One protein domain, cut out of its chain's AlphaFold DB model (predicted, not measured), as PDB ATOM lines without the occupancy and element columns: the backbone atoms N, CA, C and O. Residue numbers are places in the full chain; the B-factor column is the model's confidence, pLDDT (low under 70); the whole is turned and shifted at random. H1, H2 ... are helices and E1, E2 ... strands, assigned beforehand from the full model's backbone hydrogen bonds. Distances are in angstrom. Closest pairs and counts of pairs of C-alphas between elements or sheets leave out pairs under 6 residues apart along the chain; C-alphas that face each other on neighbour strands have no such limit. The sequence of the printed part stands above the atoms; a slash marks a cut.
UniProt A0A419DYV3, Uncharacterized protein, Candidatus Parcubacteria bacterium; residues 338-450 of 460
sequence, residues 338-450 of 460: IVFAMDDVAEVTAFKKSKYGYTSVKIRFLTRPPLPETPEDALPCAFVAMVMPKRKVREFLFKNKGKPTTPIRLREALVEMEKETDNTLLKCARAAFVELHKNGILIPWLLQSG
ATOM      1  N   ILE A 338      27.862   7.807 150.476       92.38
ATOM      2  CA  ILE A 338      27.889   9.043 151.259       92.38
ATOM      3  C   ILE A 338      29.146   9.822 150.885       92.38
ATOM      4  O   ILE A 338      30.260   9.286 150.882       92.38
ATOM      5  N   VAL A 339      28.970  11.102 150.580       92.19
ATOM      6  CA  VAL A 339      30.015  11.976 150.048       92.19
ATOM      7  C   VAL A 339      29.970  13.353 150.707       92.19
ATOM      8  O   VAL A 339      28.959  13.746 151.282       92.19
ATOM      9  N   PHE A 340      31.071  14.092 150.603       90.12
ATOM     10  CA  PHE A 340      31.107  15.529 150.816       90.12
ATOM     11  C   PHE A 340      31.068  16.236 149.466       90.12
ATOM     12  O   PHE A 340      31.819  15.883 148.552       90.12
ATOM     13  N   ALA A 341      30.231  17.258 149.370       87.56
ATOM     14  CA  ALA A 341      30.193  18.190 148.257       87.56
ATOM     15  C   ALA A 341      30.045  19.600 148.824       87.56
ATOM     16  O   ALA A 341      29.119  19.849 149.583       87.56
ATOM     17  N   MET A 342      30.968  20.504 148.482       81.44
ATOM     18  CA  MET A 342      31.001  21.868 149.038       81.44
ATOM     19  C   MET A 342      30.984  21.900 150.584       81.44
ATOM     20  O   MET A 342      30.293  22.717 151.176       81.44
ATOM     21  N   ASP A 343      31.728  20.990 151.228       81.69
ATOM     22  CA  ASP A 343      31.788  20.794 152.694       81.69
ATOM     23  C   ASP A 343      30.485  20.304 153.364       81.69
ATOM     24  O   ASP A 343      30.432  20.086 154.579       81.69
ATOM     25  N   ASP A 344      29.456  20.024 152.565       88.06
ATOM     26  CA  ASP A 344      28.178  19.480 153.001       88.06
ATOM     27  C   ASP A 344      28.089  17.968 152.780       88.06
ATOM     28  O   ASP A 344      28.618  17.421 151.810       88.06
ATOM     29  N   VAL A 345      27.396  17.272 153.690       91.38
ATOM     30  CA  VAL A 345      27.151  15.830 153.555       91.38
ATOM     31  C   VAL A 345      26.045  15.616 152.531       91.38
ATOM     32  O   VAL A 345      24.942  16.150 152.662       91.38
ATOM     33  N   ALA A 346      26.324  14.774 151.545       94.25
ATOM     34  CA  ALA A 346      25.403  14.421 150.483       94.25
ATOM     35  C   ALA A 346      25.418  12.911 150.201       94.25
ATOM     36  O   ALA A 346      26.285  12.167 150.662       94.25
ATOM     37  N   GLU A 347      24.437  12.457 149.430       94.44
ATOM     38  CA  GLU A 347      24.335  11.088 148.931       94.44
ATOM     39  C   GLU A 347      24.372  11.074 147.404       94.44
ATOM     40  O   GLU A 347      23.713  11.887 146.755       94.44
ATOM     41  N   VAL A 348      25.090  10.115 146.820       95.00
ATOM     42  CA  VAL A 348      25.085   9.884 145.372       95.00
ATOM     43  C   VAL A 348      23.747   9.288 144.935       95.00
ATOM     44  O   VAL A 348      23.384   8.180 145.333       95.00
ATOM     45  N   THR A 349      23.030   9.992 144.061       95.25
ATOM     46  CA  THR A 349      21.743   9.548 143.498       95.25
ATOM     47  C   THR A 349      21.879   8.983 142.089       95.25
ATOM     48  O   THR A 349      21.126   8.090 141.710       95.25
ATOM     49  N   ALA A 350      22.850   9.470 141.317       94.62
ATOM     50  CA  ALA A 350      23.194   8.948 140.001       94.62
ATOM     51  C   ALA A 350      24.624   9.355 139.628       94.62
ATOM     52  O   ALA A 350      25.206  10.261 140.219       94.62
ATOM     53  N   PHE A 351      25.184   8.736 138.598       92.06
ATOM     54  CA  PHE A 351      26.418   9.200 137.976       92.06
ATOM     55  C   PHE A 351      26.350   8.974 136.469       92.06
ATOM     56  O   PHE A 351      25.649   8.088 135.980       92.06
ATOM     57  N   LYS A 352      27.067   9.807 135.717       90.88
ATOM     58  CA  LYS A 352      27.113   9.746 134.258       90.88
ATOM     59  C   LYS A 352      28.525  10.023 133.774       90.88
ATOM     60  O   LYS A 352      29.109  11.056 134.110       90.88
ATOM     61  N   LYS A 353      29.042   9.126 132.935       87.69
ATOM     62  CA  LYS A 353      30.292   9.327 132.203       87.69
ATOM     63  C   LYS A 353      29.995  10.043 130.887       87.69
ATOM     64  O   LYS A 353      29.109   9.646 130.133       87.69
ATOM     65  N   SER A 354      30.701  11.135 130.632       85.25
ATOM     66  CA  SER A 354      30.600  11.884 129.380       85.25
ATOM     67  C   SER A 354      31.274  11.131 128.228       85.25
ATOM     68  O   SER A 354      32.120  10.263 128.448       85.25
ATOM     69  N   LYS A 355      30.981  11.538 126.984       83.81
ATOM     70  CA  LYS A 355      31.669  11.030 125.781       83.81
ATOM     71  C   LYS A 355      33.190  11.262 125.787       83.81
ATOM     72  O   LYS A 355      33.911  10.627 125.032       83.81
ATOM     73  N   TYR A 356      33.665  12.165 126.643       79.62
ATOM     74  CA  TYR A 356      35.078  12.506 126.816       79.62
ATOM     75  C   TYR A 356      35.760  11.702 127.934       79.62
ATOM     76  O   TYR A 356      36.961  11.828 128.147       79.62
ATOM     77  N   GLY A 357      35.005  10.866 128.654       78.81
ATOM     78  CA  GLY A 357      35.518  10.023 129.729       78.81
ATOM     79  C   GLY A 357      35.445  10.634 131.132       78.81
ATOM     80  O   GLY A 357      35.736   9.920 132.086       78.81
ATOM     81  N   TYR A 358      35.009  11.889 131.280       82.88
ATOM     82  CA  TYR A 358      34.811  12.532 132.588       82.88
ATOM     83  C   TYR A 358      33.531  12.065 133.276       82.88
ATOM     84  O   TYR A 358      32.488  11.977 132.620       82.88
ATOM     85  N   THR A 359      33.596  11.839 134.587       85.44
ATOM     86  CA  THR A 359      32.453  11.436 135.416       85.44
ATOM     87  C   THR A 359      31.819  12.646 136.096       85.44
ATOM     88  O   THR A 359      32.496  13.440 136.751       85.44
ATOM     89  N   SER A 360      30.501  12.760 135.959       90.00
ATOM     90  CA  SER A 360      29.645  13.650 136.749       90.00
ATOM     91  C   SER A 360      28.830  12.817 137.730       90.00
ATOM     92  O   SER A 360      28.397  11.711 137.392       90.00
ATOM     93  N   VAL A 361      28.646  13.332 138.936       92.38
ATOM     94  CA  VAL A 361      27.940  12.673 140.029       92.38
ATOM     95  C   VAL A 361      26.762  13.557 140.403       92.38
ATOM     96  O   VAL A 361      26.937  14.721 140.756       92.38
ATOM     97  N   LYS A 362      25.555  13.006 140.296       95.50
ATOM     98  CA  LYS A 362      24.350  13.633 140.820       95.50
ATOM     99  C   LYS A 362      24.249  13.293 142.298       95.50
ATOM    100  O   LYS A 362      24.295  12.119 142.672       95.50
ATOM    101  N   ILE A 363      24.120  14.318 143.119       94.88
ATOM    102  CA  ILE A 363      24.070  14.213 144.568       94.88
ATOM    103  C   ILE A 363      22.755  14.772 145.100       94.88
ATOM    104  O   ILE A 363      22.112  15.597 144.456       94.88
ATOM    105  N   ARG A 364      22.368  14.325 146.290       94.88
ATOM    106  CA  ARG A 364      21.314  14.925 147.104       94.88
ATOM    107  C   ARG A 364      21.925  15.396 148.409       94.88
ATOM    108  O   ARG A 364      22.499  14.579 149.129       94.88
ATOM    109  N   PHE A 365      21.800  16.683 148.713       92.62
ATOM    110  CA  PHE A 365      22.275  17.218 149.985       92.62
ATOM    111  C   PHE A 365      21.452  16.612 151.129       92.62
ATOM    112  O   PHE A 365      20.222  16.588 151.086       92.62
ATOM    113  N   LEU A 366      22.142  16.062 152.128       90.25
ATOM    114  CA  LEU A 366      21.528  15.546 153.355       90.25
ATOM    115  C   LEU A 366      21.503  16.625 154.446       90.25
ATOM    116  O   LEU A 366      20.660  16.595 155.342       90.25
ATOM    117  N   THR A 367      22.427  17.583 154.368       87.38
ATOM    118  CA  THR A 367      22.366  18.856 155.091       87.38
ATOM    119  C   THR A 367      21.497  19.868 154.332       87.38
ATOM    120  O   THR A 367      20.890  19.551 153.309       87.38
ATOM    121  N   ARG A 368      21.369  21.089 154.869       83.88
ATOM    122  CA  ARG A 368      20.630  22.161 154.194       83.88
ATOM    123  C   ARG A 368      21.342  22.463 152.865       83.88
ATOM    124  O   ARG A 368      22.499  22.865 152.931       83.88
ATOM    125  N   PRO A 369      20.690  22.290 151.700       85.56
ATOM    126  CA  PRO A 369      21.335  22.560 150.423       85.56
ATOM    127  C   PRO A 369      21.695  24.050 150.306       85.56
ATOM    128  O   PRO A 369      21.002  24.886 150.905       85.56
ATOM    129  N   PRO A 370      22.712  24.399 149.496       82.56
ATOM    130  CA  PRO A 370      23.064  25.794 149.226       82.56
ATOM    131  C   PRO A 370      21.877  26.614 148.705       82.56
ATOM    132  O   PRO A 370      21.710  27.775 149.074       82.56
ATOM    133  N   LEU A 371      21.025  25.984 147.889       84.81
ATOM    134  CA  LEU A 371      19.767  26.532 147.394       84.81
ATOM    135  C   LEU A 371      18.611  25.625 147.851       84.81
ATOM    136  O   LEU A 371      18.527  24.487 147.383       84.81
ATOM    137  N   PRO A 372      17.727  26.079 148.762       85.06
ATOM    138  CA  PRO A 372      16.609  25.284 149.284       85.06
ATOM    139  C   PRO A 372      15.699  24.682 148.210       85.06
ATOM    140  O   PRO A 372      15.193  23.575 148.378       85.06
ATOM    141  N   GLU A 373      15.520  25.388 147.097       89.44
ATOM    142  CA  GLU A 373      14.673  24.983 145.975       89.44
ATOM    143  C   GLU A 373      15.325  23.884 145.119       89.44
ATOM    144  O   GLU A 373      14.651  23.237 144.320       89.44
ATOM    145  N   THR A 374      16.635  23.656 145.288       87.75
ATOM    146  CA  THR A 374      17.443  22.707 144.508       87.75
ATOM    147  C   THR A 374      18.154  21.715 145.442       87.75
ATOM    148  O   THR A 374      19.356  21.824 145.688       87.75
ATOM    149  N   PRO A 375      17.431  20.722 145.998       87.62
ATOM    150  CA  PRO A 375      17.993  19.755 146.950       87.62
ATOM    151  C   PRO A 375      18.920  18.711 146.303       87.62
ATOM    152  O   PRO A 375      19.632  17.988 147.006       87.62
ATOM    153  N   GLU A 376      18.904  18.611 144.973       92.81
ATOM    154  CA  GLU A 376      19.781  17.745 144.189       92.81
ATOM    155  C   GLU A 376      20.546  18.558 143.153       92.81
ATOM    156  O   GLU A 376      19.957  19.402 142.484       92.81
ATOM    157  N   ASP A 377      21.823  18.240 142.962       92.75
ATOM    158  CA  ASP A 377      22.672  18.893 141.966       92.75
ATOM    159  C   ASP A 377      23.613  17.881 141.295       92.75
ATOM    160  O   ASP A 377      23.849  16.788 141.816       92.75
ATOM    161  N   ALA A 378      24.125  18.210 140.111       91.69
ATOM    162  CA  ALA A 378      25.079  17.400 139.368       91.69
ATOM    163  C   ALA A 378      26.444  18.088 139.321       91.69
ATOM    164  O   ALA A 378      26.630  19.093 138.639       91.69
ATOM    165  N   LEU A 379      27.427  17.486 139.990       88.88
ATOM    166  CA  LEU A 379      28.775  18.030 140.100       88.88
ATOM    167  C   LEU A 379      29.788  17.149 139.357       88.88
ATOM    168  O   LEU A 379      29.636  15.924 139.305       88.88
ATOM    169  N   PRO A 380      30.863  17.721 138.793       86.00
ATOM    170  CA  PRO A 380      32.008  16.929 138.361       86.00
ATOM    171  C   PRO A 380      32.572  16.117 139.536       86.00
ATOM    172  O   PRO A 380      32.696  16.634 140.646       86.00
ATOM    173  N   CYS A 381      32.949  14.856 139.297       84.88
ATOM    174  CA  CYS A 381      33.426  13.946 140.350       84.88
ATOM    175  C   CYS A 381      34.591  14.509 141.181       84.88
ATOM    176  O   CYS A 381      34.709  14.203 142.363       84.88
ATOM    177  N   ALA A 382      35.413  15.378 140.591       78.44
ATOM    178  CA  ALA A 382      36.509  16.045 141.274       78.44
ATOM    179  C   ALA A 382      36.054  16.898 142.469       78.44
ATOM    180  O   ALA A 382      36.791  17.002 143.448       78.44
ATOM    181  N   PHE A 383      34.848  17.462 142.445       80.75
ATOM    182  CA  PHE A 383      34.300  18.258 143.553       80.75
ATOM    183  C   PHE A 383      33.592  17.414 144.612       80.75
ATOM    184  O   PHE A 383      33.099  17.952 145.599       80.75
ATOM    185  N   VAL A 384      33.562  16.093 144.426       86.31
ATOM    186  CA  VAL A 384      32.882  15.159 145.314       86.31
ATOM    187  C   VAL A 384      33.922  14.303 146.034       86.31
ATOM    188  O   VAL A 384      34.658  13.514 145.434       86.31
ATOM    189  N   ALA A 385      34.001  14.450 147.353       86.69
ATOM    190  CA  ALA A 385      34.890  13.651 148.180       86.69
ATOM    191  C   ALA A 385      34.129  12.462 148.777       86.69
ATOM    192  O   ALA A 385      33.154  12.637 149.496       86.69
ATOM    193  N   MET A 386      34.590  11.241 148.501       86.88
ATOM    194  CA  MET A 386      34.022  10.036 149.107       86.88
ATOM    195  C   MET A 386      34.184  10.083 150.628       86.88
ATOM    196  O   MET A 386      35.309  10.204 151.116       86.88
ATOM    197  N   VAL A 387      33.074   9.957 151.356       88.00
ATOM    198  CA  VAL A 387      33.070   9.816 152.819       88.00
ATOM    199  C   VAL A 387      33.006   8.345 153.178       88.00
ATOM    200  O   VAL A 387      33.835   7.847 153.936       88.00
ATOM    201  N   MET A 388      32.020   7.646 152.617       87.88
ATOM    202  CA  MET A 388      31.784   6.242 152.898       87.88
ATOM    203  C   MET A 388      31.062   5.581 151.721       87.88
ATOM    204  O   MET A 388      29.948   5.995 151.392       87.88
ATOM    205  N   PRO A 389      31.621   4.504 151.145       89.31
ATOM    206  CA  PRO A 389      30.870   3.654 150.233       89.31
ATOM    207  C   PRO A 389      29.673   3.035 150.958       89.31
ATOM    208  O   PRO A 389      29.828   2.552 152.085       89.31
ATOM    209  N   LYS A 390      28.504   2.956 150.317       88.25
ATOM    210  CA  LYS A 390      27.272   2.440 150.947       88.25
ATOM    211  C   LYS A 390      27.461   1.071 151.605       88.25
ATOM    212  O   LYS A 390      26.941   0.806 152.684       88.25
ATOM    213  N   ARG A 391      28.290   0.226 150.981       88.19
ATOM    214  CA  ARG A 391      28.593  -1.145 151.412       88.19
ATOM    215  C   ARG A 391      29.294  -1.194 152.775       88.19
ATOM    216  O   ARG A 391      29.191  -2.193 153.475       88.19
ATOM    217  N   LYS A 392      29.992  -0.121 153.163       87.75
ATOM    218  CA  LYS A 392      30.736  -0.013 154.429       87.75
ATOM    219  C   LYS A 392      29.971   0.711 155.535       87.75
ATOM    220  O   LYS A 392      30.412   0.703 156.680       87.75
ATOM    221  N   VAL A 393      28.820   1.314 155.223       86.19
ATOM    222  CA  VAL A 393      28.020   2.083 156.190       86.19
ATOM    223  C   VAL A 393      27.598   1.213 157.372       86.19
ATOM    224  O   VAL A 393      27.768   1.628 158.519       86.19
ATOM    225  N   ARG A 394      27.114  -0.011 157.108       84.75
ATOM    226  CA  ARG A 394      26.717  -0.953 158.163       84.75
ATOM    227  C   ARG A 394      27.882  -1.249 159.107       84.75
ATOM    228  O   ARG A 394      27.774  -1.016 160.309       84.75
ATOM    229  N   GLU A 395      28.983  -1.754 158.556       85.38
ATOM    230  CA  GLU A 395      30.170  -2.135 159.328       85.38
ATOM    231  C   GLU A 395      30.671  -0.965 160.185       85.38
ATOM    232  O   GLU A 395      30.931  -1.124 161.378       85.38
ATOM    233  N   PHE A 396      30.733   0.232 159.601       84.12
ATOM    234  CA  PHE A 396      31.170   1.434 160.296       84.12
ATOM    235  C   PHE A 396      30.271   1.795 161.483       84.12
ATOM    236  O   PHE A 396      30.784   2.056 162.574       84.12
ATOM    237  N   LEU A 397      28.950   1.811 161.302       82.56
ATOM    238  CA  LEU A 397      28.027   2.187 162.372       82.56
ATOM    239  C   LEU A 397      28.082   1.193 163.538       82.56
ATOM    240  O   LEU A 397      28.215   1.606 164.691       82.56
ATOM    241  N   PHE A 398      28.082  -0.112 163.253       82.56
ATOM    242  CA  PHE A 398      28.123  -1.134 164.302       82.56
ATOM    243  C   PHE A 398      29.473  -1.207 165.017       82.56
ATOM    244  O   PHE A 398      29.499  -1.328 166.242       82.56
ATOM    245  N   LYS A 399      30.593  -1.011 164.308       82.50
ATOM    246  CA  LYS A 399      31.928  -0.925 164.925       82.50
ATOM    247  C   LYS A 399      32.046   0.233 165.924       82.50
ATOM    248  O   LYS A 399      32.851   0.165 166.849       82.50
ATOM    249  N   ASN A 400      31.271   1.305 165.744       78.56
ATOM    250  CA  ASN A 400      31.342   2.492 166.597       78.56
ATOM    251  C   ASN A 400      30.199   2.605 167.620       78.56
ATOM    252  O   ASN A 400      30.344   3.382 168.557       78.56
ATOM    253  N   LYS A 401      29.133   1.792 167.527       79.38
ATOM    254  CA  LYS A 401      27.953   1.795 168.423       79.38
ATOM    255  C   LYS A 401      28.300   1.855 169.917       79.38
ATOM    256  O   LYS A 401      27.663   2.585 170.666       79.38
ATOM    257  N   GLY A 402      29.319   1.119 170.367       74.25
ATOM    258  CA  GLY A 402      29.707   1.048 171.784       74.25
ATOM    259  C   GLY A 402      30.570   2.208 172.298       74.25
ATOM    260  O   GLY A 402      30.888   2.247 173.485       74.25
ATOM    261  N   LYS A 403      30.992   3.149 171.442       78.38
ATOM    262  CA  LYS A 403      31.944   4.191 171.849       78.38
ATOM    263  C   LYS A 403      31.276   5.278 172.701       78.38
ATOM    264  O   LYS A 403      30.183   5.719 172.339       78.38
ATOM    265  N   PRO A 404      31.951   5.805 173.746       74.12
ATOM    266  CA  PRO A 404      31.435   6.897 174.580       74.12
ATOM    267  C   PRO A 404      31.086   8.163 173.791       74.12
ATOM    268  O   PRO A 404      30.183   8.894 174.177       74.12
ATOM    269  N   THR A 405      31.769   8.387 172.666       73.00
ATOM    270  CA  THR A 405      31.581   9.530 171.766       73.00
ATOM    271  C   THR A 405      30.382   9.392 170.824       73.00
ATOM    272  O   THR A 405      30.089  10.325 170.083       73.00
ATOM    273  N   THR A 406      29.674   8.256 170.839       71.38
ATOM    274  CA  THR A 406      28.451   8.058 170.043       71.38
ATOM    275  C   THR A 406      27.294   8.812 170.689       71.38
ATOM    276  O   THR A 406      27.023   8.534 171.865       71.38
ATOM    277  N   PRO A 407      26.575   9.691 169.968       75.88
ATOM    278  CA  PRO A 407      25.363  10.326 170.483       75.88
ATOM    279  C   PRO A 407      24.383   9.287 171.047       75.88
ATOM    280  O   PRO A 407      24.189   8.234 170.440       75.88
ATOM    281  N   ILE A 408      23.773   9.565 172.205       77.56
ATOM    282  CA  ILE A 408      22.883   8.613 172.908       77.56
ATOM    283  C   ILE A 408      21.734   8.168 171.993       77.56
ATOM    284  O   ILE A 408      21.528   6.970 171.815       77.56
ATOM    285  N   ARG A 409      21.094   9.128 171.311       73.31
ATOM    286  CA  ARG A 409      20.021   8.872 170.337       73.31
ATOM    287  C   ARG A 409      20.454   7.946 169.202       73.31
ATOM    288  O   ARG A 409      19.709   7.056 168.809       73.31
ATOM    289  N   LEU A 410      21.674   8.127 168.692       75.00
ATOM    290  CA  LEU A 410      22.223   7.254 167.658       75.00
ATOM    291  C   LEU A 410      22.487   5.849 168.208       75.00
ATOM    292  O   LEU A 410      22.246   4.863 167.522       75.00
ATOM    293  N   ARG A 411      22.960   5.741 169.452       76.38
ATOM    294  CA  ARG A 411      23.218   4.461 170.120       76.38
ATOM    295  C   ARG A 411      21.947   3.621 170.254       76.38
ATOM    296  O   ARG A 411      21.981   2.438 169.925       76.38
ATOM    297  N   GLU A 412      20.856   4.244 170.685       77.88
ATOM    298  CA  GLU A 412      19.527   3.629 170.803       77.88
ATOM    299  C   GLU A 412      19.002   3.191 169.430       77.88
ATOM    300  O   GLU A 412      18.678   2.019 169.235       77.88
ATOM    301  N   ALA A 413      19.058   4.084 168.436       74.44
ATOM    302  CA  ALA A 413      18.655   3.793 167.062       74.44
ATOM    303  C   ALA A 413      19.445   2.617 166.442       74.44
ATOM    304  O   ALA A 413      18.881   1.768 165.753       74.44
ATOM    305  N   LEU A 414      20.748   2.510 166.728       76.62
ATOM    306  CA  LEU A 414      21.598   1.415 166.246       76.62
ATOM    307  C   LEU A 414      21.304   0.061 166.911       76.62
ATOM    308  O   LEU A 414      21.730  -0.967 166.388       76.62
ATOM    309  N   VAL A 415      20.627   0.008 168.061       77.69
ATOM    310  CA  VAL A 415      20.169  -1.267 168.648       77.69
ATOM    311  C   VAL A 415      19.005  -1.838 167.852       77.69
ATOM    312  O   VAL A 415      19.003  -3.030 167.547       77.69
ATOM    313  N   GLU A 416      18.064  -0.991 167.454       73.00
ATOM    314  CA  GLU A 416      16.893  -1.412 166.684       73.00
ATOM    315  C   GLU A 416      17.261  -1.780 165.237       73.00
ATOM    316  O   GLU A 416      16.748  -2.751 164.683       73.00
ATOM    317  N   MET A 417      18.229  -1.074 164.645       72.12
ATOM    318  CA  MET A 417      18.627  -1.238 163.238       72.12
ATOM    319  C   MET A 417      19.484  -2.470 162.934       72.12
ATOM    320  O   MET A 417      19.742  -2.764 161.767       72.12
ATOM    321  N   GLU A 418      19.940  -3.205 163.946       75.88
ATOM    322  CA  GLU A 418      20.764  -4.413 163.764       75.88
ATOM    323  C   GLU A 418      20.013  -5.540 163.043       75.88
ATOM    324  O   GLU A 418      20.626  -6.394 162.408       75.88
ATOM    325  N   LYS A 419      18.677  -5.493 163.080       76.81
ATOM    326  CA  LYS A 419      17.775  -6.475 162.464       76.81
ATOM    327  C   LYS A 419      17.191  -6.013 161.124       76.81
ATOM    328  O   LYS A 419      16.429  -6.749 160.506       76.81
ATOM    329  N   GLU A 420      17.532  -4.806 160.684       79.25
ATOM    330  CA  GLU A 420      16.945  -4.159 159.513       79.25
ATOM    331  C   GLU A 420      17.749  -4.389 158.225       79.25
ATOM    332  O   GLU A 420      18.962  -4.641 158.226       79.25
ATOM    333  N   THR A 421      17.063  -4.247 157.085       81.12
ATOM    334  CA  THR A 421      17.692  -4.344 155.758       81.12
ATOM    335  C   THR A 421      18.666  -3.189 155.498       81.12
ATOM    336  O   THR A 421      18.535  -2.101 156.059       81.12
ATOM    337  N   ASP A 422      19.623  -3.390 154.586       74.81
ATOM    338  CA  ASP A 422      20.652  -2.401 154.214       74.81
ATOM    339  C   ASP A 422      20.047  -1.066 153.777       74.81
ATOM    340  O   ASP A 422      20.583  -0.006 154.088       74.81
ATOM    341  N   ASN A 423      18.904  -1.110 153.091       73.06
ATOM    342  CA  ASN A 423      18.214   0.081 152.606       73.06
ATOM    343  C   ASN A 423      17.552   0.875 153.740       73.06
ATOM    344  O   ASN A 423      17.608   2.107 153.732       73.06
ATOM    345  N   THR A 424      16.939   0.197 154.717       77.00
ATOM    346  CA  THR A 424      16.395   0.857 155.915       77.00
ATOM    347  C   THR A 424      17.533   1.457 156.738       77.00
ATOM    348  O   THR A 424      17.473   2.623 157.130       77.00
ATOM    349  N   LEU A 425      18.617   0.698 156.910       77.62
ATOM    350  CA  LEU A 425      19.806   1.143 157.623       77.62
ATOM    351  C   LEU A 425      20.458   2.354 156.945       77.62
ATOM    352  O   LEU A 425      20.865   3.281 157.637       77.62
ATOM    353  N   LEU A 426      20.496   2.403 155.610       77.75
ATOM    354  CA  LEU A 426      21.032   3.546 154.872       77.75
ATOM    355  C   LEU A 426      20.213   4.821 155.123       77.75
ATOM    356  O   LEU A 426      20.798   5.878 155.344       77.75
ATOM    357  N   LYS A 427      18.872   4.744 155.159       79.50
ATOM    358  CA  LYS A 427      18.022   5.910 155.478       79.50
ATOM    359  C   LYS A 427      18.348   6.495 156.850       79.50
ATOM    360  O   LYS A 427      18.464   7.710 156.988       79.50
ATOM    361  N   CYS A 428      18.529   5.637 157.842       76.31
ATOM    362  CA  CYS A 428      18.847   6.055 159.199       76.31
ATOM    363  C   CYS A 428      20.303   6.511 159.341       76.31
ATOM    364  O   CYS A 428      20.589   7.490 160.031       76.31
ATOM    365  N   ALA A 429      21.215   5.866 158.613       78.50
ATOM    366  CA  ALA A 429      22.599   6.289 158.501       78.50
ATOM    367  C   ALA A 429      22.694   7.723 157.972       78.50
ATOM    368  O   ALA A 429      23.450   8.510 158.523       78.50
ATOM    369  N   ARG A 430      21.892   8.116 156.976       85.75
ATOM    370  CA  ARG A 430      21.883   9.504 156.471       85.75
ATOM    371  C   ARG A 430      21.668  10.517 157.600       85.75
ATOM    372  O   ARG A 430      22.453  11.452 157.729       85.75
ATOM    373  N   ALA A 431      20.660  10.300 158.446       83.44
ATOM    374  CA  ALA A 431      20.388  11.167 159.594       83.44
ATOM    375  C   ALA A 431      21.555  11.172 160.598       83.44
ATOM    376  O   ALA A 431      21.978  12.237 161.048       83.44
ATOM    377  N   ALA A 432      22.131   9.999 160.874       83.19
ATOM    378  CA  ALA A 432      23.287   9.852 161.752       83.19
ATOM    379  C   ALA A 432      24.520  10.619 161.249       83.19
ATOM    380  O   ALA A 432      25.163  11.332 162.013       83.19
ATOM    381  N   PHE A 433      24.852  10.502 159.961       87.12
ATOM    382  CA  PHE A 433      25.987  11.203 159.355       87.12
ATOM    383  C   PHE A 433      25.793  12.725 159.392       87.12
ATOM    384  O   PHE A 433      26.744  13.447 159.684       87.12
ATOM    385  N   VAL A 434      24.567  13.214 159.174       87.56
ATOM    386  CA  VAL A 434      24.236  14.641 159.314       87.56
ATOM    387  C   VAL A 434      24.418  15.117 160.756       87.56
ATOM    388  O   VAL A 434      25.012  16.170 160.978       87.56
ATOM    389  N   GLU A 435      23.942  14.354 161.742       84.25
ATOM    390  CA  GLU A 435      24.094  14.693 163.162       84.25
ATOM    391  C   GLU A 435      25.569  14.690 163.593       84.25
ATOM    392  O   GLU A 435      26.039  15.635 164.228       84.25
ATOM    393  N   LEU A 436      26.332  13.670 163.194       85.94
ATOM    394  CA  LEU A 436      27.767  13.585 163.469       85.94
ATOM    395  C   LEU A 436      28.543  14.734 162.814       85.94
ATOM    396  O   LEU A 436      29.497  15.233 163.415       85.94
ATOM    397  N   HIS A 437      28.157  15.155 161.605       88.56
ATOM    398  CA  HIS A 437      28.788  16.282 160.912       88.56
ATOM    399  C   HIS A 437      28.501  17.608 161.612       88.56
ATOM    400  O   HIS A 437      29.434  18.335 161.941       88.56
ATOM    401  N   LYS A 438      27.231  17.883 161.941       85.94
ATOM    402  CA  LYS A 438      26.820  19.105 162.656       85.94
ATOM    403  C   LYS A 438      27.519  19.274 164.005       85.94
ATOM    404  O   LYS A 438      27.811  20.396 164.399       85.94
ATOM    405  N   ASN A 439      27.805  18.168 164.689       83.81
ATOM    406  CA  ASN A 439      28.509  18.174 165.970       83.81
ATOM    407  C   ASN A 439      30.047  18.180 165.832       83.81
ATOM    408  O   ASN A 439      30.745  18.139 166.841       83.81
ATOM    409  N   GLY A 440      30.599  18.181 164.611       83.75
ATOM    410  CA  GLY A 440      32.049  18.135 164.374       83.75
ATOM    411  C   GLY A 440      32.714  16.793 164.723       83.75
ATOM    412  O   GLY A 440      33.935  16.715 164.841       83.75
ATOM    413  N   ILE A 441      31.929  15.723 164.889       86.25
ATOM    414  CA  ILE A 441      32.389  14.400 165.356       86.25
ATOM    415  C   ILE A 441      32.693  13.460 164.182       86.25
ATOM    416  O   ILE A 441      33.532  12.563 164.306       86.25
ATOM    417  N   LEU A 442      32.053  13.672 163.026       84.81
ATOM    418  CA  LEU A 442      32.129  12.769 161.877       84.81
ATOM    419  C   LEU A 442      33.571  12.511 161.409       84.81
ATOM    420  O   LEU A 442      33.985  11.358 161.308       84.81
ATOM    421  N   ILE A 443      34.361  13.562 161.164       83.06
ATOM    422  CA  ILE A 443      35.750  13.418 160.699       83.06
ATOM    423  C   ILE A 443      36.637  12.703 161.739       83.06
ATOM    424  O   ILE A 443      37.291  11.723 161.368       83.06
ATOM    425  N   PRO A 444      36.653  13.101 163.029       83.19
ATOM    426  CA  PRO A 444      37.349  12.349 164.076       83.19
ATOM    427  C   PRO A 444      36.992  10.857 164.109       83.19
ATOM    428  O   PRO A 444      37.870  10.010 164.269       83.19
ATOM    429  N   TRP A 445      35.719  10.518 163.918       82.81
ATOM    430  CA  TRP A 445      35.251   9.134 163.879       82.81
ATOM    431  C   TRP A 445      35.754   8.353 162.671       82.81
ATOM    432  O   TRP A 445      36.215   7.214 162.805       82.81
ATOM    433  N   LEU A 446      35.692   8.958 161.489       81.81
ATOM    434  CA  LEU A 446      36.221   8.357 160.270       81.81
ATOM    435  C   LEU A 446      37.734   8.108 160.401       81.81
ATOM    436  O   LEU A 446      38.211   7.057 159.976       81.81
ATOM    437  N   LEU A 447      38.468   9.013 161.061       81.69
ATOM    438  CA  LEU A 447      39.896   8.847 161.363       81.69
ATOM    439  C   LEU A 447      40.150   7.685 162.335       81.69
ATOM    440  O   LEU A 447      40.953   6.799 162.055       81.69
ATOM    441  N   GLN A 448      39.445   7.651 163.469       80.88
ATOM    442  CA  GLN A 448      39.617   6.610 164.494       80.88
ATOM    443  C   GLN A 448      39.208   5.213 164.022       80.88
ATOM    444  O   GLN A 448      39.717   4.208 164.513       80.88
ATOM    445  N   SER A 449      38.235   5.129 163.119       74.06
ATOM    446  CA  SER A 449      37.761   3.856 162.567       74.06
ATOM    447  C   SER A 449      38.678   3.291 161.478       74.06
ATOM    448  O   SER A 449      38.502   2.127 161.105       74.06
ATOM    449  N   GLY A 450      39.651   4.088 161.012       74.31
ATOM    450  CA  GLY A 450      40.558   3.758 159.914       74.31
ATOM    451  C   GLY A 450      39.925   3.899 158.528       74.31
ATOM    452  O   GLY A 450      40.508   3.437 157.552       74.31
TER     453      GLY A 450
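What this domain is: This is residues 338 to 450 of the 460 residues of an uncharacterized protein of Candidatus Parcubacteria bacterium (UniProt A0A419DYV3). A strongly twisted, curled sheet of five strands makes one end of this domain and four helices gather at the other, with H3 joining the two by packing residues 426 to 438 on the sheet. The E2 and E3 hairpin reaches out at the sheet's end. The 113 printed residues have five named strands, then four named helices: a mixed class, sheet order E4 E3 E2 E1 E5, antiparallel. It is compact, radius of gyration of the C-alphas 14.9 A, yet elongated, 47 by 27 by 25 A.

How they stand to each other: Start at E1, residues 338 to 341; N 340 is 2.8 A from O 385 of E5, residues 384 to 388. E2, residues 344 to 353, bends by 71 degrees at Thr 349; N 346 is 2.8 A from O 339. Next come E3, residues 359 to 365, N 362 to O 350 at 2.8 A, and E4, residues 376 to 380, N 377 to O 363 at 3.0 A; these four pairs are within hydrogen-bond range. E1 to E4 form a meander, each strand the antiparallel neighbour of the one before. H1, residues 390 to 400, only grazes the sheet and touches the hub H3, residues 422 to 438, C-alphas 393 and 429 being closest at 7.2 A. H3 and the sheet make two layers, helix on sheet, at a height of 9.3 A. H2, residues 408 to 419, and H3, a helical hairpin, only just touch with 3 pairs of C-alphas within 8 A, closest 417 and 425, 6.2 A. H4, residues 442 to 448, touches H3 only at the corner, only just, with 3 pairs, closest C-alphas 436 and 442, 4.7 A. Each O i to N i+4 pair is within range in H4, against 5 of 7 in H1, 5 of 8 in H2, 12 of 13 in H3.

Where its parts are: Find C-alpha 338 at (27.889, 9.043, 151.259), where E1 begins. E2 runs 23.2 A, H3 23.9 A; H4 ends at C-alpha 448, (39.617, 6.610, 164.494).

The domain as a whole: The C-alphas of Lys 355 and Pro 404 are farthest apart, 49.0 A. The printed part has no cut, no link is long, and no printed residue is under 70 in pLDDT.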